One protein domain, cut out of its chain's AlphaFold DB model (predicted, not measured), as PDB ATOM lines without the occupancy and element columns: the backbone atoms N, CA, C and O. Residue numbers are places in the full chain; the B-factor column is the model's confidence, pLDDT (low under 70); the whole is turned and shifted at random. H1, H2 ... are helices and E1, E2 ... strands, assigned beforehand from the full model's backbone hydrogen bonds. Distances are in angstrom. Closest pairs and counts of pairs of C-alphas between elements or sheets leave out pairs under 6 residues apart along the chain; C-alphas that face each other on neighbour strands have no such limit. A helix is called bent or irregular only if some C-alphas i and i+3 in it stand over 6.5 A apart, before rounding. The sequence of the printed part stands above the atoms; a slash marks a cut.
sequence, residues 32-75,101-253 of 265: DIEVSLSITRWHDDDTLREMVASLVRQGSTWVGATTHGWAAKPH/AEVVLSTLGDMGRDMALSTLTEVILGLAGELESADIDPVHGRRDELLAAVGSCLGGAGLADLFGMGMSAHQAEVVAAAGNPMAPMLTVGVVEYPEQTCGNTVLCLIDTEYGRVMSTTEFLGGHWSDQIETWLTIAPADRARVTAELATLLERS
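What this domain is: This is residues 32 to 75 and 101 to 253 of the 265 residues of an uncharacterized protein of Mycolicibacterium vanbaalenii (UniProt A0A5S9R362). One wide, twisted sheet of nine strands runs through the domain, with H1 and H5 over one face, where the sheet curls round H1, and a group of three helices towards the E5 end: H2 and H4 over the opposite face, and H3 beyond them, off the sheet. The printed part has 197 residues, with five named helices and nine named strands in the order E1 E2 E3 E4 H1 E5 H2 H3 H4 E6 E7 E8 E9 H5. The sheet's order is E4 E3 E2 E1 E6 E7 E8 E9 E5, antiparallel throughout, and the class is mixed, helices and strands. The whole is compact, with a radius of gyration of the C-alphas of 17.3 A and spans of 51 by 42 by 30 A.

Where its parts are: Find C-alpha 33 at (-23.446, -7.468, -25.195); from there E1 runs through residues 33 to 42, 29.9 A long. Next come E2, residues 48 to 58 and 33.2 A, and E3, residues 61 to 67 and 20.4 A. Past the cut, E4 holds residues 103 to 110, 21.2 A, and H1 residues 113 to 128, 22.4 A. Look for C-alpha 139 at (-1.629, -16.201, -43.852), where the short strand E5, residues 139 to 142 and 10.4 A, begins. H2, residues 143 to 157 and 19.1 A, is irregular, with C-alphas 154 and 157 7.3 A apart. H3, residues 160 to 164, is 6.2 A long, and H4, residues 169 to 178, 14.4 A. Then read E6, residues 185 to 192, 23.0 A; E7, residues 201 to 208, 21.9 A; E8, residues 211 to 220, 29.1 A; and E9, residues 229 to 236, 23.5 A. H5, residues 239 to 251 and 18.0 A, ends at C-alpha 251, (-17.639, -2.730, -34.165).

How they stand to each other: Begin with E1 E2 E3, a meander, each strand the antiparallel neighbour of the one before; E6 E7 E8 E9 form another. In the hairpin E1 and E2, N 37 and O 53 are 2.7 A apart, within hydrogen-bond range. E1 of the one meander and E6 of the other are antiparallel neighbours, with N 36 and O 189 at 2.8 A, within hydrogen-bond range. At the edge strands, look at N 104 of E4 and O 66 of E3, 2.7 A, and N 139 of E5 and O 234 of E9, 2.8 A. The helices make three layers with the sheet, helices on both its faces. H1 is on the sheet, and its C-alpha of Ala 128 is 6.2 A from that of Leu 186 in E6. H5, on the same face, has a height over the sheet of 8.5 A and runs along the strands, at 4 degrees to E7 on the local plane. H1 and H5 touch at a steep tilt of 58 degrees, opposite ways, their closest C-alphas those of Thr 121 and Thr 243 at 5.9 A. On the opposite face, H4 has a height of 7.2 A and runs across the strands, at 79 degrees to E8 on the local plane. H2 stands up from the sheet over E5, and with residues 150 to 154 alone touches H4, about perpendicular at 84 degrees; the closest C-alphas are those of Val 150 and Ala 176, 5.4 A. H3 is not on the sheet; it touches H2, with the C-alphas of Ala 149 and Asp 161 closest at 5.2 A. H3 and H4 only just touch, with 3 pairs of C-alphas within 8 A, and only at the corner, closest at Leu 162 and Ala 172, 5.6 A. In H1, H3, H4 and H5 every O i to N i+4 pair is within hydrogen-bond range; in H2 10 of 11 are.

The domain as a whole: The two C-alphas farthest apart, those of Asp 110 and Ala 157, are 52.1 A apart. Residues 76 to 100 are not printed, and C-alphas 75 and 101 are 19.5 A apart across this cut, which lies in the link from E3 to E4. Of the links that are printed whole, none is long. The mean pLDDT of the printed part is 86.9; look for values under 70 at residues 68 to 69, 73 to 75, 101, 199, 220 to 228 and 253.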
ATOM      1  N   ASP A  32     -26.679  -6.096 -22.883       87.50
ATOM      2  CA  ASP A  32     -26.675  -5.625 -24.272       87.50
ATOM      3  C   ASP A  32     -25.704  -6.454 -25.119       87.50
ATOM      4  O   ASP A  32     -25.981  -6.780 -26.270       87.50
ATOM      5  N   ILE A  33     -24.544  -6.768 -24.537       88.12
ATOM      6  CA  ILE A  33     -23.446  -7.468 -25.195       88.12
ATOM      7  C   ILE A  33     -22.671  -8.293 -24.167       88.12
ATOM      8  O   ILE A  33     -22.493  -7.878 -23.018       88.12
ATOM      9  N   GLU A  34     -22.192  -9.446 -24.603       91.00
ATOM     10  CA  GLU A  34     -21.261 -10.304 -23.884       91.00
ATOM     11  C   GLU A  34     -20.048 -10.571 -24.774       91.00
ATOM     12  O   GLU A  34     -20.195 -10.974 -25.925       91.00
ATOM     13  N   VAL A  35     -18.846 -10.369 -24.238       92.06
ATOM     14  CA  VAL A  35     -17.613 -10.928 -24.793       92.06
ATOM     15  C   VAL A  35     -17.370 -12.243 -24.067       92.06
ATOM     16  O   VAL A  35     -17.028 -12.245 -22.885       92.06
ATOM     17  N   SER A  36     -17.593 -13.348 -24.767       91.50
ATOM     18  CA  SER A  36     -17.441 -14.699 -24.237       91.50
ATOM     19  C   SER A  36     -16.038 -15.211 -24.537       91.50
ATOM     20  O   SER A  36     -15.541 -15.068 -25.657       91.50
ATOM     21  N   LEU A  37     -15.399 -15.798 -23.531       93.00
ATOM     22  CA  LEU A  37     -14.073 -16.380 -23.607       93.00
ATOM     23  C   LEU A  37     -14.118 -17.835 -23.147       93.00
ATOM     24  O   LEU A  37     -14.585 -18.135 -22.050       93.00
ATOM     25  N   SER A  38     -13.560 -18.728 -23.954       91.12
ATOM     26  CA  SER A  38     -13.342 -20.131 -23.597       91.12
ATOM     27  C   SER A  38     -11.864 -20.446 -23.739       91.12
ATOM     28  O   SER A  38     -11.267 -20.189 -24.782       91.12
ATOM     29  N   ILE A  39     -11.263 -20.989 -22.686       90.69
ATOM     30  CA  ILE A  39      -9.857 -21.384 -22.664       90.69
ATOM     31  C   ILE A  39      -9.805 -22.888 -22.538       90.69
ATOM     32  O   ILE A  39     -10.324 -23.437 -21.576       90.69
ATOM     33  N   THR A  40      -9.157 -23.547 -23.485       89.31
ATOM     34  CA  THR A  40      -8.996 -24.996 -23.526       89.31
ATOM     35  C   THR A  40      -7.511 -25.332 -23.408       89.31
ATOM     36  O   THR A  40      -6.699 -24.796 -24.163       89.31
ATOM     37  N   ARG A  41      -7.138 -26.190 -22.449       87.44
ATOM     38  CA  ARG A  41      -5.745 -26.612 -22.213       87.44
ATOM     39  C   ARG A  41      -5.646 -28.091 -21.875       87.44
ATOM     40  O   ARG A  41      -6.482 -28.626 -21.149       87.44
ATOM     41  N   TRP A  42      -4.585 -28.720 -22.362       82.69
ATOM     42  CA  TRP A  42      -4.175 -30.049 -21.923       82.69
ATOM     43  C   TRP A  42      -3.320 -29.945 -20.666       82.69
ATOM     44  O   TRP A  42      -2.495 -29.038 -20.539       82.69
ATOM     45  N   HIS A  43      -3.545 -30.860 -19.733       80.06
ATOM     46  CA  HIS A  43      -2.793 -30.971 -18.489       80.06
ATOM     47  C   HIS A  43      -1.886 -32.207 -18.502       80.06
ATOM     48  O   HIS A  43      -2.084 -33.120 -19.300       80.06
ATOM     49  N   ASP A  44      -0.910 -32.246 -17.588       81.31
ATOM     50  CA  ASP A  44       0.088 -33.327 -17.469       81.31
ATOM     51  C   ASP A  44      -0.516 -34.730 -17.250       81.31
ATOM     52  O   ASP A  44       0.179 -35.735 -17.370       81.31
ATOM     53  N   ASP A  45      -1.797 -34.803 -16.886       79.25
ATOM     54  CA  ASP A  45      -2.567 -36.032 -16.695       79.25
ATOM     55  C   ASP A  45      -3.356 -36.458 -17.946       79.25
ATOM     56  O   ASP A  45      -4.281 -37.261 -17.840       79.25
ATOM     57  N   ASP A  46      -3.015 -35.903 -19.111       76.38
ATOM     58  CA  ASP A  46      -3.700 -36.097 -20.393       76.38
ATOM     59  C   ASP A  46      -5.196 -35.732 -20.349       76.38
ATOM     60  O   ASP A  46      -5.988 -36.186 -21.178       76.38
ATOM     61  N   THR A  47      -5.608 -34.879 -19.403       77.88
ATOM     62  CA  THR A  47      -6.973 -34.347 -19.373       77.88
ATOM     63  C   THR A  47      -7.051 -33.011 -20.095       77.88
ATOM     64  O   THR A  47      -6.300 -32.071 -19.816       77.88
ATOM     65  N   LEU A  48      -8.004 -32.914 -21.020       79.94
ATOM     66  CA  LEU A  48      -8.399 -31.642 -21.597       79.94
ATOM     67  C   LEU A  48      -9.311 -30.930 -20.611       79.94
ATOM     68  O   LEU A  48     -10.308 -31.497 -20.162       79.94
ATOM     69  N   ARG A  49      -8.989 -29.685 -20.282       82.88
ATOM     70  CA  ARG A  49      -9.820 -28.884 -19.397       82.88
ATOM     71  C   ARG A  49     -10.181 -27.548 -20.014       82.88
ATOM     72  O   ARG A  49      -9.444 -27.009 -20.839       82.88
ATOM     73  N   GLU A  50     -11.320 -27.026 -19.582       85.19
ATOM     74  CA  GLU A  50     -11.874 -25.758 -20.027       85.19
ATOM     75  C   GLU A  50     -12.102 -24.799 -18.854       85.19
ATOM     76  O   GLU A  50     -12.557 -25.203 -17.784       85.19
ATOM     77  N   MET A  51     -11.790 -23.524 -19.072       85.69
ATOM     78  CA  MET A  51     -12.188 -22.415 -18.211       85.69
ATOM     79  C   MET A  51     -12.972 -21.411 -19.054       85.69
ATOM     80  O   MET A  51     -12.558 -21.086 -20.167       85.69
ATOM     81  N   VAL A  52     -14.082 -20.904 -18.518       88.06
ATOM     82  CA  VAL A  52     -14.943 -19.946 -19.215       88.06
ATOM     83  C   VAL A  52     -14.936 -18.615 -18.477       88.06
ATOM     84  O   VAL A  52     -14.977 -18.556 -17.245       88.06
ATOM     85  N   ALA A  53     -14.887 -17.535 -19.245       90.69
ATOM     86  CA  ALA A  53     -15.058 -16.179 -18.762       90.69
ATOM     87  C   ALA A  53     -16.041 -15.429 -19.664       90.69
ATOM     88  O   ALA A  53     -16.052 -15.618 -20.874       90.69
ATOM     89  N   SER A  54     -16.833 -14.544 -19.079       92.25
ATOM     90  CA  SER A  54     -17.779 -13.684 -19.780       92.25
ATOM     91  C   SER A  54     -17.605 -12.261 -19.277       92.25
ATOM     92  O   SER A  54     -17.628 -12.006 -18.073       92.25
ATOM     93  N   LEU A  55     -17.423 -11.320 -20.195       93.44
ATOM     94  CA  LEU A  55     -17.341  -9.892 -19.904       93.44
ATOM     95  C   LEU A  55     -18.609  -9.261 -20.468       93.44
ATOM     96  O   LEU A  55     -18.795  -9.176 -21.680       93.44
ATOM     97  N   VAL A  56     -19.513  -8.885 -19.576       92.94
ATOM     98  CA  VAL A  56     -20.906  -8.579 -19.888       92.94
ATOM     99  C   VAL A  56     -21.179  -7.105 -19.641       92.94
ATOM    100  O   VAL A  56     -20.768  -6.563 -18.614       92.94
ATOM    101  N   ARG A  57     -21.894  -6.454 -20.559       91.44
ATOM    102  CA  ARG A  57     -22.251  -5.035 -20.458       91.44
ATOM    103  C   ARG A  57     -23.758  -4.828 -20.451       91.44
ATOM    104  O   ARG A  57     -24.471  -5.414 -21.262       91.44
ATOM    105  N   GLN A  58     -24.213  -3.887 -19.628       89.94
ATOM    106  CA  GLN A  58     -25.534  -3.267 -19.731       89.94
ATOM    107  C   GLN A  58     -25.402  -1.742 -19.582       89.94
ATOM    108  O   GLN A  58     -24.972  -1.240 -18.543       89.94
ATOM    109  N   GLY A  59     -25.779  -0.983 -20.611       85.50
ATOM    110  CA  GLY A  59     -25.484   0.445 -20.705       85.50
ATOM    111  C   GLY A  59     -23.974   0.690 -20.753       85.50
ATOM    112  O   GLY A  59     -23.292   0.180 -21.636       85.50
ATOM    113  N   SER A  60     -23.447   1.461 -19.800       84.56
ATOM    114  CA  SER A  60     -22.002   1.684 -19.623       84.56
ATOM    115  C   SER A  60     -21.342   0.688 -18.672       84.56
ATOM    116  O   SER A  60     -20.115   0.623 -18.624       84.56
ATOM    117  N   THR A  61     -22.135  -0.056 -17.901       89.94
ATOM    118  CA  THR A  61     -21.648  -0.862 -16.785       89.94
ATOM    119  C   THR A  61     -21.198  -2.229 -17.274       89.94
ATOM    120  O   THR A  61     -21.965  -2.932 -17.932       89.94
ATOM    121  N   TRP A  62     -19.973  -2.609 -16.918       92.62
ATOM    122  CA  TRP A  62     -19.375  -3.898 -17.245       92.62
ATOM    123  C   TRP A  62     -19.154  -4.762 -16.004       92.62
ATOM    124  O   TRP A  62     -18.717  -4.291 -14.947       92.62
ATOM    125  N   VAL A  63     -19.408  -6.056 -16.165       93.94
ATOM    126  CA  VAL A  63     -19.246  -7.094 -15.146       93.94
ATOM    127  C   VAL A  63     -18.535  -8.282 -15.776       93.94
ATOM    128  O   VAL A  63     -18.922  -8.749 -16.842       93.94
ATOM    129  N   GLY A  64     -17.491  -8.769 -15.119       92.31
ATOM    130  CA  GLY A  64     -16.858 -10.041 -15.435       92.31
ATOM    131  C   GLY A  64     -17.494 -11.177 -14.640       92.31
ATOM    132  O   GLY A  64     -17.760 -11.026 -13.450       92.31
ATOM    133  N   ALA A  65     -17.703 -12.313 -15.289       89.94
ATOM    134  CA  ALA A  65     -18.046 -13.582 -14.667       89.94
ATOM    135  C   ALA A  65     -17.032 -14.628 -15.135       89.94
ATOM    136  O   ALA A  65     -16.843 -14.804 -16.332       89.94
ATOM    137  N   THR A  66     -16.350 -15.307 -14.220       85.94
ATOM    138  CA  THR A  66     -15.323 -16.308 -14.558       85.94
ATOM    139  C   THR A  66     -15.555 -17.583 -13.773       85.94
ATOM    140  O   THR A  66     -15.948 -17.526 -12.615       85.94
ATOM    141  N   THR A  67     -15.325 -18.750 -14.361       80.44
ATOM    142  CA  THR A  67     -15.336 -19.990 -13.582       80.44
ATOM    143  C   THR A  67     -14.029 -20.112 -12.804       80.44
ATOM    144  O   THR A  67     -12.949 -20.094 -13.392       80.44
ATOM    145  N   HIS A  68     -14.110 -20.259 -11.482       64.81
ATOM    146  CA  HIS A  68     -12.965 -20.455 -10.587       64.81
ATOM    147  C   HIS A  68     -12.493 -21.914 -10.639       64.81
ATOM    148  O   HIS A  68     -12.584 -22.677  -9.682       64.81
ATOM    149  N   GLY A  69     -12.035 -22.350 -11.809       64.94
ATOM    150  CA  GLY A  69     -11.576 -23.715 -11.989       64.94
ATOM    151  C   GLY A  69     -11.589 -24.178 -13.432       64.94
ATOM    152  O   GLY A  69     -12.226 -23.594 -14.305       64.94
ATOM    153  N   TRP A  70     -10.858 -25.264 -13.636       73.31
ATOM    154  CA  TRP A  70     -10.782 -25.996 -14.885       73.31
ATOM    155  C   TRP A  70     -11.778 -27.153 -14.825       73.31
ATOM    156  O   TRP A  70     -11.629 -28.046 -13.989       73.31
ATOM    157  N   ALA A  71     -12.782 -27.137 -15.694       70.88
ATOM    158  CA  ALA A  71     -13.710 -28.246 -15.855       70.88
ATOM    159  C   ALA A  71     -13.112 -29.265 -16.829       70.88
ATOM    160  O   ALA A  71     -12.588 -28.881 -17.874       70.88
ATOM    161  N   ALA A  72     -13.176 -30.558 -16.505       71.00
ATOM    162  CA  ALA A  72     -12.781 -31.593 -17.454       71.00
ATOM    163  C   ALA A  72     -13.702 -31.531 -18.677       71.00
ATOM    164  O   ALA A  72     -14.927 -31.558 -18.549       71.00
ATOM    165  N   LYS A  73     -13.113 -31.446 -19.866       67.44
ATOM    166  CA  LYS A  73     -13.859 -31.471 -21.116       67.44
ATOM    167  C   LYS A  73     -14.048 -32.930 -21.535       67.44
ATOM    168  O   LYS A  73     -13.081 -33.695 -21.478       67.44
ATOM    169  N   PRO A  74     -15.254 -33.348 -21.960       59.34
ATOM    170  CA  PRO A  74     -15.422 -34.655 -22.580       59.34
ATOM    171  C   PRO A  74     -14.440 -34.788 -23.748       59.34
ATOM    172  O   PRO A  74     -14.268 -33.837 -24.514       59.34
ATOM    173  N   HIS A  75     -13.792 -35.947 -23.889       50.09
ATOM    174  CA  HIS A  75     -12.984 -36.249 -25.070       50.09
ATOM    175  C   HIS A  75     -13.900 -36.365 -26.297       50.09
ATOM    176  O   HIS A  75     -14.291 -37.462 -26.684       50.09
ATOM    177  N   ALA A 101     -18.751 -25.930  -9.354       64.81
ATOM    178  CA  ALA A 101     -18.645 -24.802 -10.271       64.81
ATOM    179  C   ALA A 101     -18.754 -23.482  -9.487       64.81
ATOM    180  O   ALA A 101     -19.847 -23.025  -9.155       64.81
ATOM    181  N   GLU A 102     -17.611 -22.897  -9.139       74.81
ATOM    182  CA  GLU A 102     -17.528 -21.587  -8.509       74.81
ATOM    183  C   GLU A 102     -17.512 -20.521  -9.603       74.81
ATOM    184  O   GLU A 102     -16.775 -20.636 -10.585       74.81
ATOM    185  N   VAL A 103     -18.334 -19.482  -9.439       82.25
ATOM    186  CA  VAL A 103     -18.380 -18.344 -10.359       82.25
ATOM    187  C   VAL A 103     -17.854 -17.088  -9.667       82.25
ATOM    188  O   VAL A 103     -18.460 -16.532  -8.755       82.25
ATOM    189  N   VAL A 104     -16.716 -16.659 -10.192       85.94
ATOM    190  CA  VAL A 104     -16.008 -15.384 -10.124       85.94
ATOM    191  C   VAL A 104     -16.753 -14.157 -10.615       85.94
ATOM    192  O   VAL A 104     -16.524 -13.804 -11.770       85.94
ATOM    193  N   LEU A 105     -17.596 -13.486  -9.826       88.81
ATOM    194  CA  LEU A 105     -18.121 -12.175 -10.239       88.81
ATOM    195  C   LEU A 105     -17.140 -11.046  -9.913       88.81
ATOM    196  O   LEU A 105     -16.625 -10.945  -8.804       88.81
ATOM    197  N   SER A 106     -16.879 -10.187 -10.894       87.81
ATOM    198  CA  SER A 106     -15.995  -9.027 -10.773       87.81
ATOM    199  C   SER A 106     -16.649  -7.792 -11.376       87.81
ATOM    200  O   SER A 106     -16.991  -7.768 -12.558       87.81
ATOM    201  N   THR A 107     -16.794  -6.733 -10.586       87.25
ATOM    202  CA  THR A 107     -17.255  -5.437 -11.094       87.25
ATOM    203  C   THR A 107     -16.121  -4.760 -11.860       87.25
ATOM    204  O   THR A 107     -15.092  -4.434 -11.272       87.25
ATOM    205  N   LEU A 108     -16.307  -4.518 -13.161       86.56
ATOM    206  CA  LEU A 108     -15.378  -3.707 -13.963       86.56
ATOM    207  C   LEU A 108     -15.788  -2.226 -13.963       86.56
ATOM    208  O   LEU A 108     -14.949  -1.347 -14.137       86.56
ATOM    209  N   GLY A 109     -17.072  -1.960 -13.707       87.31
ATOM    210  CA  GLY A 109     -17.626  -0.621 -13.537       87.31
ATOM    211  C   GLY A 109     -18.042   0.033 -14.851       87.31
ATOM    212  O   GLY A 109     -18.127  -0.612 -15.899       87.31
ATOM    213  N   ASP A 110     -18.349   1.326 -14.781       89.19
ATOM    214  CA  ASP A 110     -18.734   2.107 -15.951       89.19
ATOM    215  C   ASP A 110     -17.520   2.437 -16.821       89.19
ATOM    216  O   ASP A 110     -16.596   3.132 -16.392       89.19
ATOM    217  N   MET A 111     -17.541   1.971 -18.070       88.12
ATOM    218  CA  MET A 111     -16.461   2.199 -19.025       88.12
ATOM    219  C   MET A 111     -16.987   2.777 -20.336       88.12
ATOM    220  O   MET A 111     -17.923   2.256 -20.943       88.12
ATOM    221  N   GLY A 112     -16.328   3.843 -20.796       82.94
ATOM    222  CA  GLY A 112     -16.426   4.296 -22.181       82.94
ATOM    223  C   GLY A 112     -15.631   3.391 -23.122       82.94
ATOM    224  O   GLY A 112     -14.925   2.477 -22.683       82.94
ATOM    225  N   ARG A 113     -15.711   3.674 -24.424       81.88
ATOM    226  CA  ARG A 113     -15.177   2.798 -25.471       81.88
ATOM    227  C   ARG A 113     -13.714   2.406 -25.313       81.88
ATOM    228  O   ARG A 113     -13.406   1.224 -25.194       81.88
ATOM    229  N   ASP A 114     -12.826   3.386 -25.279       85.75
ATOM    230  CA  ASP A 114     -11.386   3.117 -25.288       85.75
ATOM    231  C   ASP A 114     -10.932   2.392 -24.016       85.75
ATOM    232  O   ASP A 114     -10.091   1.494 -24.070       85.75
ATOM    233  N   MET A 115     -11.538   2.737 -22.873       88.88
ATOM    234  CA  MET A 115     -11.258   2.079 -21.599       88.88
ATOM    235  C   MET A 115     -11.711   0.621 -21.629       88.88
ATOM    236  O   MET A 115     -10.933  -0.256 -21.275       88.88
ATOM    237  N   ALA A 116     -12.935   0.347 -22.091       87.75
ATOM    238  CA  ALA A 116     -13.413  -1.024 -22.190       87.75
ATOM    239  C   ALA A 116     -12.576  -1.831 -23.196       87.75
ATOM    240  O   ALA A 116     -12.131  -2.915 -22.847       87.75
ATOM    241  N   LEU A 117     -12.243  -1.298 -24.377       90.56
ATOM    242  CA  LEU A 117     -11.373  -1.999 -25.329       90.56
ATOM    243  C   LEU A 117      -9.998  -2.340 -24.724       90.56
ATOM    244  O   LEU A 117      -9.525  -3.470 -24.862       90.56
ATOM    245  N   SER A 118      -9.376  -1.388 -24.021       91.81
ATOM    246  CA  SER A 118      -8.102  -1.616 -23.334       91.81
ATOM    247  C   SER A 118      -8.235  -2.672 -22.236       91.81
ATOM    248  O   SER A 118      -7.439  -3.607 -22.198       91.81
ATOM    249  N   THR A 119      -9.244  -2.565 -21.368       91.44
ATOM    250  CA  THR A 119      -9.487  -3.513 -20.270       91.44
ATOM    251  C   THR A 119      -9.762  -4.920 -20.792       91.44
ATOM    252  O   THR A 119      -9.163  -5.875 -20.310       91.44
ATOM    253  N   LEU A 120     -10.622  -5.064 -21.804       91.88
ATOM    254  CA  LEU A 120     -10.931  -6.357 -22.416       91.88
ATOM    255  C   LEU A 120      -9.673  -6.987 -23.034       91.88
ATOM    256  O   LEU A 120      -9.436  -8.177 -22.845       91.88
ATOM    257  N   THR A 121      -8.839  -6.188 -23.708       94.25
ATOM    258  CA  THR A 121      -7.556  -6.655 -24.258       94.25
ATOM    259  C   THR A 121      -6.637  -7.182 -23.154       94.25
ATOM    260  O   THR A 121      -6.071  -8.262 -23.298       94.25
ATOM    261  N   GLU A 122      -6.502  -6.453 -22.041       93.06
ATOM    262  CA  GLU A 122      -5.688  -6.896 -20.897       93.06
ATOM    263  C   GLU A 122      -6.217  -8.189 -20.282       93.06
ATOM    264  O   GLU A 122      -5.436  -9.087 -19.979       93.06
ATOM    265  N   VAL A 123      -7.538  -8.310 -20.127       91.00
ATOM    266  CA  VAL A 123      -8.161  -9.528 -19.596       91.00
ATOM    267  C   VAL A 123      -7.902 -10.712 -20.527       91.00
ATOM    268  O   VAL A 123      -7.464 -11.758 -20.056       91.00
ATOM    269  N   ILE A 124      -8.103 -10.553 -21.840       92.75
ATOM    270  CA  ILE A 124      -7.849 -11.607 -22.836       92.75
ATOM    271  C   ILE A 124      -6.383 -12.051 -22.797       92.75
ATOM    272  O   ILE A 124      -6.109 -13.246 -22.712       92.75
ATOM    273  N   LEU A 125      -5.435 -11.109 -22.828       92.88
ATOM    274  CA  LEU A 125      -4.006 -11.431 -22.809       92.88
ATOM    275  C   LEU A 125      -3.568 -12.040 -21.470       92.88
ATOM    276  O   LEU A 125      -2.790 -12.992 -21.460       92.88
ATOM    277  N   GLY A 126      -4.099 -11.544 -20.351       91.19
ATOM    278  CA  GLY A 126      -3.837 -12.095 -19.022       91.19
ATOM    279  C   GLY A 126      -4.347 -13.529 -18.873       91.19
ATOM    280  O   GLY A 126      -3.645 -14.383 -18.334       91.19
ATOM    281  N   LEU A 127      -5.533 -13.820 -19.412       89.38
ATOM    282  CA  LEU A 127      -6.114 -15.162 -19.446       89.38
ATOM    283  C   LEU A 127      -5.353 -16.109 -20.383       89.38
ATOM    284  O   LEU A 127      -5.141 -17.282 -20.053       89.38
ATOM    285  N   ALA A 128      -4.891 -15.601 -21.526       90.50
ATOM    286  CA  ALA A 128      -4.033 -16.349 -22.434       90.50
ATOM    287  C   ALA A 128      -2.696 -16.719 -21.761       90.50
ATOM    288  O   ALA A 128      -2.165 -17.800 -22.003       90.50
ATOM    289  N   GLY A 129      -2.190 -15.884 -20.851       89.75
ATOM    290  CA  GLY A 129      -0.951 -16.117 -20.107       89.75
ATOM    291  C   GLY A 129       0.293 -15.647 -20.861       89.75
ATOM    292  O   GLY A 129       0.205 -15.086 -21.955       89.75
ATOM    293  N   GLU A 130       1.464 -15.867 -20.271       90.44
ATOM    294  CA  GLU A 130       2.740 -15.403 -20.822       90.44
ATOM    295  C   GLU A 130       3.253 -16.353 -21.914       90.44
ATOM    296  O   GLU A 130       3.697 -17.462 -21.629       90.44
ATOM    297  N   LEU A 131       3.202 -15.904 -23.170       94.12
ATOM    298  CA  LEU A 131       3.866 -16.546 -24.303       94.12
ATOM    299  C   LEU A 131       4.221 -15.481 -25.345       94.12
ATOM    300  O   LEU A 131       3.415 -14.590 -25.623       94.12
ATOM    301  N   GLU A 132       5.423 -15.563 -25.913       95.31
ATOM    302  CA  GLU A 132       5.834 -14.663 -26.991       95.31
ATOM    303  C   GLU A 132       5.013 -14.910 -28.259       95.31
ATOM    304  O   GLU A 132       4.551 -16.021 -28.528       95.31
ATOM    305  N   SER A 133       4.822 -13.854 -29.045       96.94
ATOM    306  CA  SER A 133       4.134 -13.958 -30.326       96.94
ATOM    307  C   SER A 133       4.983 -14.743 -31.322       96.94
ATOM    308  O   SER A 133       6.191 -14.525 -31.401       96.94
ATOM    309  N   ALA A 134       4.354 -15.631 -32.090       96.94
ATOM    310  CA  ALA A 134       5.038 -16.334 -33.164       96.94
ATOM    311  C   ALA A 134       5.482 -15.348 -34.253       96.94
ATOM    312  O   ALA A 134       4.709 -14.490 -34.688       96.94
ATOM    313  N   ASP A 135       6.719 -15.502 -34.720       96.19
ATOM    314  CA  ASP A 135       7.237 -14.761 -35.867       96.19
ATOM    315  C   ASP A 135       6.692 -15.395 -37.150       96.19
ATOM    316  O   ASP A 135       7.183 -16.429 -37.587       96.19
ATOM    317  N   ILE A 136       5.622 -14.842 -37.719       96.62
ATOM    318  CA  ILE A 136       5.002 -15.357 -38.944       96.62
ATOM    319  C   ILE A 136       4.478 -14.213 -39.810       96.62
ATOM    320  O   ILE A 136       3.763 -13.327 -39.343       96.62
ATOM    321  N   ASP A 137       4.758 -14.281 -41.111       96.06
ATOM    322  CA  ASP A 137       4.047 -13.473 -42.098       96.06
ATOM    323  C   ASP A 137       2.582 -13.933 -42.187       96.06
ATOM    324  O   ASP A 137       2.350 -15.118 -42.462       96.06
ATOM    325  N   PRO A 138       1.591 -13.036 -42.005       95.81
ATOM    326  CA  PRO A 138       0.184 -13.414 -41.964       95.81
ATOM    327  C   PRO A 138      -0.261 -14.256 -43.160       95.81
ATOM    328  O   PRO A 138       0.010 -13.926 -44.316       95.81
ATOM    329  N   VAL A 139      -1.000 -15.320 -42.869       96.06
ATOM    330  CA  VAL A 139      -1.629 -16.201 -43.852       96.06
ATOM    331  C   VAL A 139      -3.118 -15.899 -43.871       96.06
ATOM    332  O   VAL A 139      -3.757 -15.881 -42.823       96.06
ATOM    333  N   HIS A 140      -3.674 -15.668 -45.056       94.31
ATOM    334  CA  HIS A 140      -5.095 -15.401 -45.252       94.31
ATOM    335  C   HIS A 140      -5.630 -16.268 -46.388       94.31
ATOM    336  O   HIS A 140      -5.015 -16.348 -47.452       94.31
ATOM    337  N   GLY A 141      -6.772 -16.910 -46.175       91.44
ATOM    338  CA  GLY A 141      -7.365 -17.791 -47.172       91.44
ATOM    339  C   GLY A 141      -8.780 -18.217 -46.820       91.44
ATOM    340  O   GLY A 141      -9.302 -17.897 -45.749       91.44
ATOM    341  N   ARG A 142      -9.411 -18.958 -47.733       90.69
ATOM    342  CA  ARG A 142     -10.736 -19.532 -47.493       90.69
ATOM    343  C   ARG A 142     -10.627 -20.567 -46.380       90.69
ATOM    344  O   ARG A 142      -9.756 -21.438 -46.421       90.69
ATOM    345  N   ARG A 143     -11.508 -20.466 -45.386       89.25
ATOM    346  CA  ARG A 143     -11.472 -21.292 -44.174       89.25
ATOM    347  C   ARG A 143     -11.476 -22.781 -44.509       89.25
ATOM    348  O   ARG A 143     -10.631 -23.503 -44.001       89.25
ATOM    349  N   ASP A 144     -12.381 -23.227 -45.375       89.75
ATOM    350  CA  ASP A 144     -12.524 -24.654 -45.698       89.75
ATOM    351  C   ASP A 144     -11.269 -25.225 -46.366       89.75
ATOM    352  O   ASP A 144     -10.869 -26.349 -46.076       89.75
ATOM    353  N   GLU A 145     -10.616 -24.440 -47.227       92.50
ATOM    354  CA  GLU A 145      -9.382 -24.840 -47.912       92.50
ATOM    355  C   GLU A 145      -8.211 -24.926 -46.926       92.50
ATOM    356  O   GLU A 145      -7.485 -25.920 -46.920       92.50
ATOM    357  N   LEU A 146      -8.072 -23.927 -46.045       93.25
ATOM    358  CA  LEU A 146      -7.051 -23.924 -44.995       93.25
ATOM    359  C   LEU A 146      -7.251 -25.081 -44.009       93.25
ATOM    360  O   LEU A 146      -6.301 -25.801 -43.712       93.25
ATOM    361  N   LEU A 147      -8.482 -25.303 -43.541       91.81
ATOM    362  CA  LEU A 147      -8.798 -26.400 -42.625       91.81
ATOM    363  C   LEU A 147      -8.599 -27.771 -43.281       91.81
ATOM    364  O   LEU A 147      -8.102 -28.683 -42.624       91.81
ATOM    365  N   ALA A 148      -8.929 -27.928 -44.565       92.69
ATOM    366  CA  ALA A 148      -8.674 -29.168 -45.295       92.69
ATOM    367  C   ALA A 148      -7.168 -29.453 -45.430       92.69
ATOM    368  O   ALA A 148      -6.736 -30.577 -45.173       92.69
ATOM    369  N   ALA A 149      -6.364 -28.441 -45.778       94.00
ATOM    370  CA  ALA A 149      -4.914 -28.581 -45.887       94.00
ATOM    371  C   ALA A 149      -4.269 -28.918 -44.532       94.00
ATOM    372  O   ALA A 149      -3.446 -29.830 -44.444       94.00
ATOM    373  N   VAL A 150      -4.694 -28.252 -43.455       93.81
ATOM    374  CA  VAL A 150      -4.272 -28.566 -42.080       93.81
ATOM    375  C   VAL A 150      -4.684 -29.986 -41.683       93.81
ATOM    376  O   VAL A 150      -3.857 -30.744 -41.178       93.81
ATOM    377  N   GLY A 151      -5.927 -30.389 -41.956       91.44
ATOM    378  CA  GLY A 151      -6.417 -31.738 -41.661       91.44
ATOM    379  C   GLY A 151      -5.613 -32.830 -42.372       91.44
ATOM    380  O   GLY A 151      -5.302 -33.860 -41.776       91.44
ATOM    381  N   SER A 152      -5.197 -32.582 -43.618       91.44
ATOM    382  CA  SER A 152      -4.294 -33.459 -44.373       91.44
ATOM    383  C   SER A 152      -2.916 -33.588 -43.704       91.44
ATOM    384  O   SER A 152      -2.402 -34.700 -43.536       91.44
ATOM    385  N   CYS A 153      -2.350 -32.470 -43.227       89.88
ATOM    386  CA  CYS A 153      -1.078 -32.453 -42.497       89.88
ATOM    387  C   CYS A 153      -1.149 -33.307 -41.223       89.88
ATOM    388  O   CYS A 153      -0.291 -34.164 -41.003       89.88
ATOM    389  N   LEU A 154      -2.204 -33.122 -40.421       88.25
ATOM    390  CA  LEU A 154      -2.452 -33.889 -39.193       88.25
ATOM    391  C   LEU A 154      -2.712 -35.377 -39.475       88.25
ATOM    392  O   LEU A 154      -2.361 -36.232 -38.664       88.25
ATOM    393  N   GLY A 155      -3.267 -35.699 -40.647       87.88
ATOM    394  CA  GLY A 155      -3.436 -37.064 -41.148       87.88
ATOM    395  C   GLY A 155      -2.144 -37.739 -41.631       87.88
ATOM    396  O   GLY A 155      -2.186 -38.893 -42.056       87.88
ATOM    397  N   GLY A 156      -0.997 -37.049 -41.575       87.44
ATOM    398  CA  GLY A 156       0.313 -37.595 -41.933       87.44
ATOM    399  C   GLY A 156       0.727 -37.389 -43.392       87.44
ATOM    400  O   GLY A 156       1.740 -37.950 -43.811       87.44
ATOM    401  N   ALA A 157       0.004 -36.574 -44.169       86.06
ATOM    402  CA  ALA A 157       0.382 -36.238 -45.548       86.06
ATOM    403  C   ALA A 157       1.604 -35.296 -45.638       86.06
ATOM    404  O   ALA A 157       2.123 -35.036 -46.727       86.06
ATOM    405  N   GLY A 158       2.085 -34.792 -44.496       91.81
ATOM    406  CA  GLY A 158       3.103 -33.746 -44.435       91.81
ATOM    407  C   GLY A 158       2.550 -32.394 -44.891       91.81
ATOM    408  O   GLY A 158       1.345 -32.212 -44.998       91.81
ATOM    409  N   LEU A 159       3.435 -31.438 -45.178       95.81
ATOM    410  CA  LEU A 159       3.072 -30.035 -45.445       95.81
ATOM    411  C   LEU A 159       2.763 -29.728 -46.925       95.81
ATOM    412  O   LEU A 159       2.676 -28.565 -47.314       95.81
ATOM    413  N   ALA A 160       2.631 -30.753 -47.772       94.75
ATOM    414  CA  ALA A 160       2.541 -30.582 -49.225       94.75
ATOM    415  C   ALA A 160       1.336 -29.732 -49.659       94.75
ATOM    416  O   ALA A 160       1.480 -28.883 -50.539       94.75
ATOM    417  N   ASP A 161       0.179 -29.914 -49.017       94.75
ATOM    418  CA  ASP A 161      -1.035 -29.162 -49.345       94.75
ATOM    419  C   ASP A 161      -0.905 -27.684 -48.954       94.75
ATOM    420  O   ASP A 161      -1.270 -26.810 -49.737       94.75
ATOM    421  N   LEU A 162      -0.276 -27.381 -47.811       95.62
ATOM    422  CA  LEU A 162       0.013 -26.004 -47.389       95.62
ATOM    423  C   LEU A 162       1.012 -25.316 -48.336       95.62
ATOM    424  O   LEU A 162       0.830 -24.150 -48.690       95.62
ATOM    425  N   PHE A 163       2.016 -26.039 -48.841       96.50
ATOM    426  CA  PHE A 163       2.890 -25.525 -49.907       96.50
ATOM    427  C   PHE A 163       2.136 -25.300 -51.218       96.50
ATOM    428  O   PHE A 163       2.399 -24.322 -51.919       96.50
ATOM    429  N   GLY A 164       1.174 -26.168 -51.542       94.44
ATOM    430  CA  GLY A 164       0.273 -26.004 -52.684       94.44
ATOM    431  C   GLY A 164      -0.566 -24.724 -52.613       94.44
ATOM    432  O   GLY A 164      -0.895 -24.154 -53.652       94.44
ATOM    433  N   MET A 165      -0.832 -24.226 -51.402       94.88
ATOM    434  CA  MET A 165      -1.480 -22.932 -51.152       94.88
ATOM    435  C   MET A 165      -0.517 -21.733 -51.240       94.88
ATOM    436  O   MET A 165      -0.926 -20.598 -51.013       94.88
ATOM    437  N   GLY A 166       0.755 -21.959 -51.583       95.94
ATOM    438  CA  GLY A 166       1.763 -20.911 -51.766       95.94
ATOM    439  C   GLY A 166       2.474 -20.469 -50.486       95.94
ATOM    440  O   GLY A 166       3.171 -19.456 -50.508       95.94
ATOM    441  N   MET A 167       2.319 -21.206 -49.381       97.19
ATOM    442  CA  MET A 167       2.986 -20.893 -48.116       97.19
ATOM    443  C   MET A 167       4.486 -21.202 -48.172       97.19
ATOM    444  O   MET A 167       4.924 -22.165 -48.806       97.19
ATOM    445  N   SER A 168       5.279 -20.407 -47.455       97.56
ATOM    446  CA  SER A 168       6.669 -20.760 -47.152       97.56
ATOM    447  C   SER A 168       6.753 -21.965 -46.200       97.56
ATOM    448  O   SER A 168       5.773 -22.317 -45.543       97.56
ATOM    449  N   ALA A 169       7.943 -22.576 -46.095       96.31
ATOM    450  CA  ALA A 169       8.215 -23.664 -45.146       96.31
ATOM    451  C   ALA A 169       7.781 -23.301 -43.718       96.31
ATOM    452  O   ALA A 169       6.981 -24.007 -43.112       96.31
ATOM    453  N   HIS A 170       8.237 -22.139 -43.255       96.69
ATOM    454  CA  HIS A 170       7.960 -21.631 -41.917       96.69
ATOM    455  C   HIS A 170       6.470 -21.336 -41.688       96.69
ATOM    456  O   HIS A 170       5.904 -21.729 -40.674       96.69
ATOM    457  N   GLN A 171       5.791 -20.712 -42.658       97.81
ATOM    458  CA  GLN A 171       4.343 -20.480 -42.561       97.81
ATOM    459  C   GLN A 171       3.561 -21.790 -42.465       97.81
ATOM    460  O   GLN A 171       2.652 -21.892 -41.650       97.81
ATOM    461  N   ALA A 172       3.912 -22.791 -43.275       97.31
ATOM    462  CA  ALA A 172       3.228 -24.077 -43.253       97.31
ATOM    463  C   ALA A 172       3.417 -24.808 -41.913       97.31
ATOM    464  O   ALA A 172       2.459 -25.383 -41.403       97.31
ATOM    465  N   GLU A 173       4.618 -24.760 -41.329       97.00
ATOM    466  CA  GLU A 173       4.905 -25.339 -40.010       97.00
ATOM    467  C   GLU A 173       4.050 -24.694 -38.912       97.00
ATOM    468  O   GLU A 173       3.350 -25.394 -38.181       97.00
ATOM    469  N   VAL A 174       4.028 -23.360 -38.854       97.56
ATOM    470  CA  VAL A 174       3.242 -22.609 -37.865       97.56
ATOM    471  C   VAL A 174       1.734 -22.815 -38.062       97.56
ATOM    472  O   VAL A 174       1.010 -23.011 -37.087       97.56
ATOM    473  N   VAL A 175       1.237 -22.806 -39.305       96.56
ATOM    474  CA  VAL A 175      -0.188 -23.033 -39.612       96.56
ATOM    475  C   VAL A 175      -0.614 -24.460 -39.258       96.56
ATOM    476  O   VAL A 175      -1.690 -24.650 -38.690       96.56
ATOM    477  N   ALA A 176       0.221 -25.465 -39.538       95.69
ATOM    478  CA  ALA A 176      -0.050 -26.842 -39.136       95.69
ATOM    479  C   ALA A 176      -0.066 -26.993 -37.606       95.69
ATOM    480  O   ALA A 176      -0.966 -27.641 -37.070       95.69
ATOM    481  N   ALA A 177       0.875 -26.354 -36.901       95.19
ATOM    482  CA  ALA A 177       0.928 -26.357 -35.440       95.19
ATOM    483  C   ALA A 177      -0.290 -25.667 -34.810       95.19
ATOM    484  O   ALA A 177      -0.870 -26.188 -33.861       95.19
ATOM    485  N   ALA A 178      -0.746 -24.550 -35.384       95.00
ATOM    486  CA  ALA A 178      -1.967 -23.867 -34.958       95.00
ATOM    487  C   ALA A 178      -3.229 -24.733 -35.135       95.00
ATOM    488  O   ALA A 178      -4.212 -24.563 -34.420       95.00
ATOM    489  N   GLY A 179      -3.202 -25.667 -36.086       90.81
ATOM    490  CA  GLY A 179      -4.268 -26.638 -36.313       90.81
ATOM    491  C   GLY A 179      -4.264 -27.838 -35.370       90.81
ATOM    492  O   GLY A 179      -5.209 -28.628 -35.395       90.81
ATOM    493  N   ASN A 180      -3.214 -28.014 -34.565       89.25
ATOM    494  CA  ASN A 180      -3.083 -29.157 -33.676       89.25
ATOM    495  C   ASN A 180      -4.215 -29.151 -32.626       89.25
ATOM    496  O   ASN A 180      -4.306 -28.205 -31.844       89.25
ATOM    497  N   PRO A 181      -5.043 -30.210 -32.524       84.62
ATOM    498  CA  PRO A 181      -6.109 -30.285 -31.517       84.62
ATOM    499  C   PRO A 181      -5.582 -30.308 -30.071       84.62
ATOM    500  O   PRO A 181      -6.349 -30.133 -29.123       84.62
ATOM    501  N   MET A 182      -4.277 -30.534 -29.898       84.81
ATOM    502  CA  MET A 182      -3.598 -30.488 -28.608       84.81
ATOM    503  C   MET A 182      -3.104 -29.087 -28.221       84.81
ATOM    504  O   MET A 182      -2.654 -28.898 -27.092       84.81
ATOM    505  N   ALA A 183      -3.166 -28.108 -29.126       89.75
ATOM    506  CA  ALA A 183      -2.695 -26.758 -28.849       89.75
ATOM    507  C   ALA A 183      -3.607 -26.062 -27.819       89.75
ATOM    508  O   ALA A 183      -4.830 -26.036 -27.999       89.75
ATOM    509  N   PRO A 184      -3.050 -25.478 -26.741       91.69
ATOM    510  CA  PRO A 184      -3.797 -24.589 -25.864       91.69
ATOM    511  C   PRO A 184      -4.427 -23.447 -26.665       91.69
ATOM    512  O   PRO A 184      -3.750 -22.789 -27.456       91.69
ATOM    513  N   MET A 185      -5.713 -23.194 -26.444       94.19
ATOM    514  CA  MET A 185      -6.460 -22.201 -27.210       94.19
ATOM    515  C   MET A 185      -7.351 -21.358 -26.307       94.19
ATOM    516  O   MET A 185      -8.076 -21.893 -25.471       94.19
ATOM    517  N   LEU A 186      -7.327 -20.043 -26.509       95.12
ATOM    518  CA  LEU A 186      -8.311 -19.103 -25.982       95.12
ATOM    519  C   LEU A 186      -9.166 -18.598 -27.143       95.12
ATOM    520  O   LEU A 186      -8.658 -17.930 -28.038       95.12
ATOM    521  N   THR A 187     -10.459 -18.885 -27.109       93.44
ATOM    522  CA  THR A 187     -11.451 -18.433 -28.087       93.44
ATOM    523  C   THR A 187     -12.219 -17.248 -27.525       93.44
ATOM    524  O   THR A 187     -12.695 -17.313 -26.396       93.44
ATOM    525  N   VAL A 188     -12.374 -16.193 -28.318       93.12
ATOM    526  CA  VAL A 188     -13.132 -14.977 -28.019       93.12
ATOM    527  C   VAL A 188     -14.249 -14.826 -29.042       93.12
ATOM    528  O   VAL A 188     -14.007 -14.763 -30.252       93.12
ATOM    529  N   GLY A 189     -15.476 -14.731 -28.546       89.06
ATOM    530  CA  GLY A 189     -16.660 -14.403 -29.329       89.06
ATOM    531  C   GLY A 189     -17.425 -13.243 -28.708       89.06
ATOM    532  O   GLY A 189     -17.237 -12.906 -27.540       89.06
ATOM    533  N   VAL A 190     -18.313 -12.638 -29.491       87.56
ATOM    534  CA  VAL A 190     -19.283 -11.658 -28.993       87.56
ATOM    535  C   VAL A 190     -20.685 -12.189 -29.196       87.56
ATOM    536  O   VAL A 190     -20.992 -12.739 -30.249       87.56
ATOM    537  N   VAL A 191     -21.528 -12.004 -28.189       85.62
ATOM    538  CA  VAL A 191     -22.951 -12.326 -28.222       85.62
ATOM    539  C   VAL A 191     -23.737 -11.050 -27.974       85.62
ATOM    540  O   VAL A 191     -23.450 -10.289 -27.050       85.62
ATOM    541  N   GLU A 192     -24.737 -10.815 -28.811       83.69
ATOM    542  CA  GLU A 192     -25.638  -9.671 -28.720       83.69
ATOM    543  C   GLU A 192     -27.000 -10.076 -28.198       83.69
ATOM    544  O   GLU A 192     -27.538 -11.120 -28.559       83.69
ATOM    545  N   TYR A 193     -27.585  -9.202 -27.392       84.19
ATOM    546  CA  TYR A 193     -28.866  -9.427 -26.744       84.19
ATOM    547  C   TYR A 193     -29.885  -8.351 -27.143       84.19
ATOM    548  O   TYR A 193     -29.495  -7.217 -27.434       84.19
ATOM    549  N   PRO A 194     -31.197  -8.662 -27.088       78.00
ATOM    550  CA  PRO A 194     -31.812  -9.878 -26.531       78.00
ATOM    551  C   PRO A 194     -31.892 -11.087 -27.475       78.00
ATOM    552  O   PRO A 194     -32.194 -12.181 -27.005       78.00
ATOM    553  N   GLU A 195     -31.643 -10.922 -28.774       76.38
ATOM    554  CA  GLU A 195     -31.815 -11.987 -29.772       76.38
ATOM    555  C   GLU A 195     -30.789 -13.130 -29.659       76.38
ATOM    556  O   GLU A 195     -30.982 -14.169 -30.287       76.38
ATOM    557  N   GLN A 196     -29.735 -12.965 -28.850       77.31
ATOM    558  CA  GLN A 196     -28.634 -13.925 -28.676       77.31
ATOM    559  C   GLN A 196     -27.958 -14.267 -30.003       77.31
ATOM    560  O   GLN A 196     -27.735 -15.429 -30.341       77.31
ATOM    561  N   THR A 197     -27.636 -13.237 -30.782       73.19
ATOM    562  CA  THR A 197     -26.909 -13.415 -32.038       73.19
ATOM    563  C   THR A 197     -25.413 -13.351 -31.782       73.19
ATOM    564  O   THR A 197     -24.915 -12.375 -31.224       73.19
ATOM    565  N   CYS A 198     -24.687 -14.380 -32.214       70.12
ATOM    566  CA  CYS A 198     -23.231 -14.349 -32.222       70.12
ATOM    567  C   CYS A 198     -22.732 -13.351 -33.275       70.12
ATOM    568  O   CYS A 198     -23.271 -13.281 -34.382       70.12
ATOM    569  N   GLY A 199     -21.683 -12.607 -32.936       66.56
ATOM    570  CA  GLY A 199     -20.989 -11.727 -33.861       66.56
ATOM    571  C   GLY A 199     -20.385 -12.497 -35.036       66.56
ATOM    572  O   GLY A 199     -20.034 -13.672 -34.941       66.56
ATOM    573  N   ASN A 200     -20.206 -11.794 -36.153       71.44
ATOM    574  CA  ASN A 200     -19.670 -12.355 -37.393       71.44
ATOM    575  C   ASN A 200     -18.133 -12.477 -37.383       71.44
ATOM    576  O   ASN A 200     -17.481 -12.403 -38.430       71.44
ATOM    577  N   THR A 201     -17.508 -12.586 -36.220       76.25
ATOM    578  CA  THR A 201     -16.064 -12.786 -36.124       76.25
ATOM    579  C   THR A 201     -15.753 -13.539 -34.843       76.25
ATOM    580  O   THR A 201     -16.301 -13.228 -33.788       76.25
ATOM    581  N   VAL A 202     -14.873 -14.530 -34.951       86.06
ATOM    582  CA  VAL A 202     -14.295 -15.240 -33.806       86.06
ATOM    583  C   VAL A 202     -12.796 -15.001 -33.836       86.06
ATOM    584  O   VAL A 202     -12.178 -15.125 -34.897       86.06
ATOM    585  N   LEU A 203     -12.229 -14.655 -32.684       92.50
ATOM    586  CA  LEU A 203     -10.793 -14.505 -32.485       92.50
ATOM    587  C   LEU A 203     -10.299 -15.645 -31.600       92.50
ATOM    588  O   LEU A 203     -10.831 -15.857 -30.520       92.50
ATOM    589  N   CYS A 204      -9.268 -16.356 -32.030       95.31
ATOM    590  CA  CYS A 204      -8.601 -17.381 -31.241       95.31
ATOM    591  C   CYS A 204      -7.142 -16.988 -31.019       95.31
ATOM    592  O   CYS A 204      -6.467 -16.561 -31.953       95.31
ATOM    593  N   LEU A 205      -6.641 -17.173 -29.805       97.62
ATOM    594  CA  LEU A 205      -5.218 -17.176 -29.491       97.62
ATOM    595  C   LEU A 205      -4.798 -18.628 -29.296       97.62
ATOM    596  O   LEU A 205      -5.397 -19.321 -28.477       97.62
ATOM    597  N   ILE A 206      -3.815 -19.083 -30.066       97.00
ATOM    598  CA  ILE A 206      -3.399 -20.484 -30.104       97.00
ATOM    599  C   ILE A 206      -1.914 -20.543 -29.768       97.00
ATOM    600  O   ILE A 206      -1.091 -19.914 -30.439       97.00
ATOM    601  N   ASP A 207      -1.584 -21.286 -28.718       96.00
ATOM    602  CA  ASP A 207      -0.211 -21.468 -28.266       96.00
ATOM    603  C   ASP A 207       0.402 -22.655 -29.006       96.00
ATOM    604  O   ASP A 207      -0.092 -23.780 -28.929       96.00
ATOM    605  N   THR A 208       1.491 -22.400 -29.728       95.69
ATOM    606  CA  THR A 208       2.215 -23.412 -30.504       95.69
ATOM    607  C   THR A 208       3.667 -23.494 -30.047       95.69
ATOM    608  O   THR A 208       4.160 -22.612 -29.338       95.69
ATOM    609  N   GLU A 209       4.397 -24.508 -30.507       94.44
ATOM    610  CA  GLU A 209       5.844 -24.605 -30.308       94.44
ATOM    611  C   GLU A 209       6.641 -23.448 -30.950       94.44
ATOM    612  O   GLU A 209       7.799 -23.236 -30.591       94.44
ATOM    613  N   TYR A 210       6.024 -22.671 -31.846       96.56
ATOM    614  CA  TYR A 210       6.617 -21.496 -32.497       96.56
ATOM    615  C   TYR A 210       6.241 -20.168 -31.822       96.56
ATOM    616  O   TYR A 210       6.628 -19.105 -32.303       96.56
ATOM    617  N   GLY A 211       5.480 -20.216 -30.724       96.81
ATOM    618  CA  GLY A 211       4.901 -19.052 -30.055       96.81
ATOM    619  C   GLY A 211       3.393 -18.934 -30.280       96.81
ATOM    620  O   GLY A 211       2.748 -19.803 -30.875       96.81
ATOM    621  N   ARG A 212       2.808 -17.848 -29.776       97.62
ATOM    622  CA  ARG A 212       1.373 -17.585 -29.878       97.62
ATOM    623  C   ARG A 212       1.011 -17.001 -31.236       97.62
ATOM    624  O   ARG A 212       1.488 -15.919 -31.601       97.62
ATOM    625  N   VAL A 213       0.088 -17.656 -31.925       97.75
ATOM    626  CA  VAL A 213      -0.584 -17.100 -33.102       97.75
ATOM    627  C   VAL A 213      -1.990 -16.641 -32.751       97.75
ATOM    628  O   VAL A 213      -2.616 -17.119 -31.805       97.75
ATOM    629  N   MET A 214      -2.490 -15.697 -33.533       97.06
ATOM    630  CA  MET A 214      -3.875 -15.270 -33.513       97.06
ATOM    631  C   MET A 214      -4.544 -15.769 -34.788       97.06
ATOM    632  O   MET A 214      -4.027 -15.564 -35.885       97.06
ATOM    633  N   SER A 215      -5.699 -16.401 -34.633       95.12
ATOM    634  CA  SER A 215      -6.554 -16.851 -35.721       95.12
ATOM    635  C   SER A 215      -7.858 -16.063 -35.697       95.12
ATOM    636  O   SER A 215      -8.559 -16.086 -34.690       95.12
ATOM    637  N   THR A 216      -8.216 -15.389 -36.786       92.31
ATOM    638  CA  THR A 216      -9.512 -14.706 -36.916       92.31
ATOM    639  C   THR A 216     -10.321 -15.300 -38.054       92.31
ATOM    640  O   THR A 216      -9.808 -15.524 -39.148       92.31
ATOM    641  N   THR A 217     -11.595 -15.591 -37.787       86.69
ATOM    642  CA  THR A 217     -12.540 -16.058 -38.812       86.69
ATOM    643  C   THR A 217     -13.528 -14.951 -39.136       86.69
ATOM    644  O   THR A 217     -14.215 -14.475 -38.235       86.69
ATOM    645  N   GLU A 218     -13.630 -14.573 -40.408       79.88
ATOM    646  CA  GLU A 218     -14.572 -13.569 -40.905       79.88
ATOM    647  C   GLU A 218     -15.653 -14.217 -41.783       79.88
ATOM    648  O   GLU A 218     -15.341 -15.011 -42.675       79.88
ATOM    649  N   PHE A 219     -16.922 -13.851 -41.570       74.06
ATOM    650  CA  PHE A 219     -18.044 -14.269 -42.428       74.06
ATOM    651  C   PHE A 219     -18.385 -13.147 -43.409       74.06
ATOM    652  O   PHE A 219     -18.798 -12.057 -43.002       74.06
ATOM    653  N   LEU A 220     -18.250 -13.404 -44.712       62.47
ATOM    654  CA  LEU A 220     -18.665 -12.451 -45.738       62.47
ATOM    655  C   LEU A 220     -20.140 -12.673 -46.106       62.47
ATOM    656  O   LEU A 220     -20.465 -13.361 -47.069       62.47
ATOM    657  N   GLY A 221     -21.029 -12.021 -45.349       51.09
ATOM    658  CA  GLY A 221     -22.435 -11.795 -45.709       51.09
ATOM    659  C   GLY A 221     -23.459 -12.486 -44.807       51.09
ATOM    660  O   GLY A 221     -23.500 -13.700 -44.747       51.09
ATOM    661  N   GLY A 222     -24.364 -11.715 -44.190       53.09
ATOM    662  CA  GLY A 222     -25.566 -12.231 -43.511       53.09
ATOM    663  C   GLY A 222     -25.340 -13.017 -42.207       53.09
ATOM    664  O   GLY A 222     -24.242 -13.039 -41.663       53.09
ATOM    665  N   HIS A 223     -26.420 -13.612 -41.682       53.22
ATOM    666  CA  HIS A 223     -26.416 -14.482 -40.492       53.22
ATOM    667  C   HIS A 223     -25.712 -15.812 -40.770       53.22
ATOM    668  O   HIS A 223     -25.863 -16.332 -41.870       53.22
ATOM    669  N   TRP A 224     -25.049 -16.401 -39.764       51.88
ATOM    670  CA  TRP A 224     -24.373 -17.705 -39.854       51.88
ATOM    671  C   TRP A 224     -25.159 -18.749 -40.672       51.88
ATOM    672  O   TRP A 224     -26.304 -19.080 -40.362       51.88
ATOM    673  N   SER A 225     -24.522 -19.279 -41.716       57.69
ATOM    674  CA  SER A 225     -25.049 -20.300 -42.620       57.69
ATOM    675  C   SER A 225     -23.878 -21.064 -43.227       57.69
ATOM    676  O   SER A 225     -22.877 -20.454 -43.603       57.69
ATOM    677  N   ASP A 226     -24.038 -22.376 -43.409       55.41
ATOM    678  CA  ASP A 226     -23.058 -23.263 -44.058       55.41
ATOM    679  C   ASP A 226     -22.787 -22.897 -45.535       55.41
ATOM    680  O   ASP A 226     -21.951 -23.508 -46.195       55.41
ATOM    681  N   GLN A 227     -23.518 -21.921 -46.085       59.84
ATOM    682  CA  GLN A 227     -23.373 -21.427 -47.458       59.84
ATOM    683  C   GLN A 227     -22.586 -20.113 -47.559       59.84
ATOM    684  O   GLN A 227     -22.354 -19.637 -48.671       59.84
ATOM    685  N   ILE A 228     -22.228 -19.496 -46.431       66.88
ATOM    686  CA  ILE A 228     -21.510 -18.220 -46.427       66.88
ATOM    687  C   ILE A 228     -20.024 -18.473 -46.597       66.88
ATOM    688  O   ILE A 228     -19.435 -19.336 -45.948       66.88
ATOM    689  N   GLU A 229     -19.407 -17.685 -47.471       76.12
ATOM    690  CA  GLU A 229     -17.969 -17.724 -47.635       76.12
ATOM    691  C   GLU A 229     -17.285 -17.222 -46.362       76.12
ATOM    692  O   GLU A 229     -17.518 -16.102 -45.897       76.12
ATOM    693  N   THR A 230     -16.439 -18.082 -45.801       83.31
ATOM    694  CA  THR A 230     -15.690 -17.795 -44.584       83.31
ATOM    695  C   THR A 230     -14.210 -17.722 -44.885       83.31
ATOM    696  O   THR A 230     -13.649 -18.565 -45.590       83.31
ATOM    697  N   TRP A 231     -13.581 -16.690 -44.341       88.56
ATOM    698  CA  TRP A 231     -12.159 -16.434 -44.487       88.56
ATOM    699  C   TRP A 231     -11.481 -16.593 -43.138       88.56
ATOM    700  O   TRP A 231     -12.046 -16.239 -42.105       88.56
ATOM    701  N   LEU A 232     -10.282 -17.159 -43.154       91.94
ATOM    702  CA  LEU A 232      -9.464 -17.399 -41.977       91.94
ATOM    703  C   LEU A 232      -8.140 -16.661 -42.153       91.94
ATOM    704  O   LEU A 232      -7.489 -16.780 -43.195       91.94
ATOM    705  N   THR A 233      -7.743 -15.924 -41.125       94.38
ATOM    706  CA  THR A 233      -6.430 -15.286 -41.041       94.38
ATOM    707  C   THR A 233      -5.661 -15.885 -39.877       94.38
ATOM    708  O   THR A 233      -6.193 -15.923 -38.775       94.38
ATOM    709  N   ILE A 234      -4.415 -16.298 -40.098       96.56
ATOM    710  CA  ILE A 234      -3.462 -16.681 -39.050       96.56
ATOM    711  C   ILE A 234      -2.322 -15.662 -39.073       96.56
ATOM    712  O   ILE A 234      -1.694 -15.454 -40.111       96.56
ATOM    713  N   ALA A 235      -2.075 -14.993 -37.951       96.94
ATOM    714  CA  ALA A 235      -1.124 -13.888 -37.846       96.94
ATOM    715  C   ALA A 235      -0.425 -13.869 -36.471       96.94
ATOM    716  O   ALA A 235      -0.882 -14.544 -35.543       96.94
ATOM    717  N   PRO A 236       0.644 -13.070 -36.292       96.75
ATOM    718  CA  PRO A 236       1.253 -12.862 -34.979       96.75
ATOM    719  C   PRO A 236       0.247 -12.284 -33.974       96.75
ATOM    720  O   PRO A 236      -0.438 -11.306 -34.266       96.75
ATOM    721  N   ALA A 237       0.160 -12.862 -32.778       94.50
ATOM    722  CA  ALA A 237      -0.689 -12.391 -31.680       94.50
ATOM    723  C   ALA A 237      -0.102 -11.223 -30.854       94.50
ATOM    724  O   ALA A 237      -0.108 -11.264 -29.621       94.50
ATOM    725  N   ASP A 238       0.427 -10.181 -31.495       90.69
ATOM    726  CA  ASP A 238       0.898  -9.005 -30.760       90.69
ATOM    727  C   ASP A 238      -0.273  -8.191 -30.176       90.69
ATOM    728  O   ASP A 238      -1.396  -8.198 -30.687       90.69
ATOM    729  N   ARG A 239      -0.010  -7.454 -29.091       92.44
ATOM    730  CA  ARG A 239      -1.035  -6.683 -28.376       92.44
ATOM    731  C   ARG A 239      -1.800  -5.720 -29.285       92.44
ATOM    732  O   ARG A 239      -3.013  -5.581 -29.131       92.44
ATOM    733  N   ALA A 240      -1.106  -5.016 -30.179       92.19
ATOM    734  CA  ALA A 240      -1.743  -4.024 -31.036       92.19
ATOM    735  C   ALA A 240      -2.714  -4.705 -32.003       92.19
ATOM    736  O   ALA A 240      -3.831  -4.222 -32.187       92.19
ATOM    737  N   ARG A 241      -2.331  -5.866 -32.542       91.44
ATOM    738  CA  ARG A 241      -3.198  -6.668 -33.397       91.44
ATOM    739  C   ARG A 241      -4.392  -7.244 -32.646       91.44
ATOM    740  O   ARG A 241      -5.510  -7.065 -33.109       91.44
ATOM    741  N   VAL A 242      -4.190  -7.833 -31.465       93.06
ATOM    742  CA  VAL A 242      -5.301  -8.331 -30.630       93.06
ATOM    743  C   VAL A 242      -6.288  -7.206 -30.314       93.06
ATOM    744  O   VAL A 242      -7.495  -7.391 -30.444       93.06
ATOM    745  N   THR A 243      -5.785  -6.013 -29.980       93.94
ATOM    746  CA  THR A 243      -6.625  -4.828 -29.740       93.94
ATOM    747  C   THR A 243      -7.422  -4.442 -30.991       93.94
ATOM    748  O   THR A 243      -8.609  -4.137 -30.897       93.94
ATOM    749  N   ALA A 244      -6.785  -4.445 -32.166       91.12
ATOM    750  CA  ALA A 244      -7.417  -4.057 -33.426       91.12
ATOM    751  C   ALA A 244      -8.492  -5.060 -33.876       91.12
ATOM    752  O   ALA A 244      -9.576  -4.660 -34.307       91.12
ATOM    753  N   GLU A 245      -8.227  -6.357 -33.734       90.00
ATOM    754  CA  GLU A 245      -9.205  -7.401 -34.042       90.00
ATOM    755  C   GLU A 245     -10.364  -7.396 -33.051       90.00
ATOM    756  O   GLU A 245     -11.517  -7.488 -33.459       90.00
ATOM    757  N   LEU A 246     -10.095  -7.205 -31.757       89.62
ATOM    758  CA  LEU A 246     -11.148  -7.059 -30.757       89.62
ATOM    759  C   LEU A 246     -12.018  -5.827 -31.031       89.62
ATOM    760  O   LEU A 246     -13.241  -5.898 -30.919       89.62
ATOM    761  N   ALA A 247     -11.408  -4.710 -31.436       88.06
ATOM    762  CA  ALA A 247     -12.144  -3.527 -31.863       88.06
ATOM    763  C   ALA A 247     -13.044  -3.843 -33.063       88.06
ATOM    764  O   ALA A 247     -14.214  -3.482 -33.043       88.06
ATOM    765  N   THR A 248     -12.525  -4.562 -34.060       84.06
ATOM    766  CA  THR A 248     -13.272  -4.966 -35.260       84.06
ATOM    767  C   THR A 248     -14.433  -5.898 -34.913       84.06
ATOM    768  O   THR A 248     -15.552  -5.712 -35.391       84.06
ATOM    769  N   LEU A 249     -14.190  -6.875 -34.040       81.31
ATOM    770  CA  LEU A 249     -15.178  -7.835 -33.554       81.31
ATOM    771  C   LEU A 249     -16.324  -7.110 -32.831       81.31
ATOM    772  O   LEU A 249     -17.495  -7.389 -33.085       81.31
ATOM    773  N   LEU A 250     -15.994  -6.116 -32.003       80.50
ATOM    774  CA  LEU A 250     -16.983  -5.291 -31.316       80.50
ATOM    775  C   LEU A 250     -17.676  -4.290 -32.256       80.50
ATOM    776  O   LEU A 250     -18.873  -4.095 -32.133       80.50
ATOM    777  N   GLU A 251     -17.001  -3.663 -33.216       78.06
ATOM    778  CA  GLU A 251     -17.639  -2.730 -34.165       78.06
ATOM    779  C   GLU A 251     -18.623  -3.420 -35.112       78.06
ATOM    780  O   GLU A 251     -19.628  -2.830 -35.513       78.06
ATOM    781  N   ARG A 252     -18.339  -4.673 -35.476       72.62
ATOM    782  CA  ARG A 252     -19.231  -5.503 -36.293       72.62
ATOM    783  C   ARG A 252     -20.466  -5.968 -35.530       72.62
ATOM    784  O   ARG A 252     -21.389  -6.486 -36.156       72.62
ATOM    785  N   SER A 253     -20.481  -5.772 -34.214       68.06
ATOM    786  CA  SER A 253     -21.638  -6.038 -33.384       68.06
ATOM    787  C   SER A 253     -22.645  -4.886 -33.458       68.06
ATOM    788  O   SER A 253     -22.264  -3.726 -33.284       68.06
TER     789      SER A 253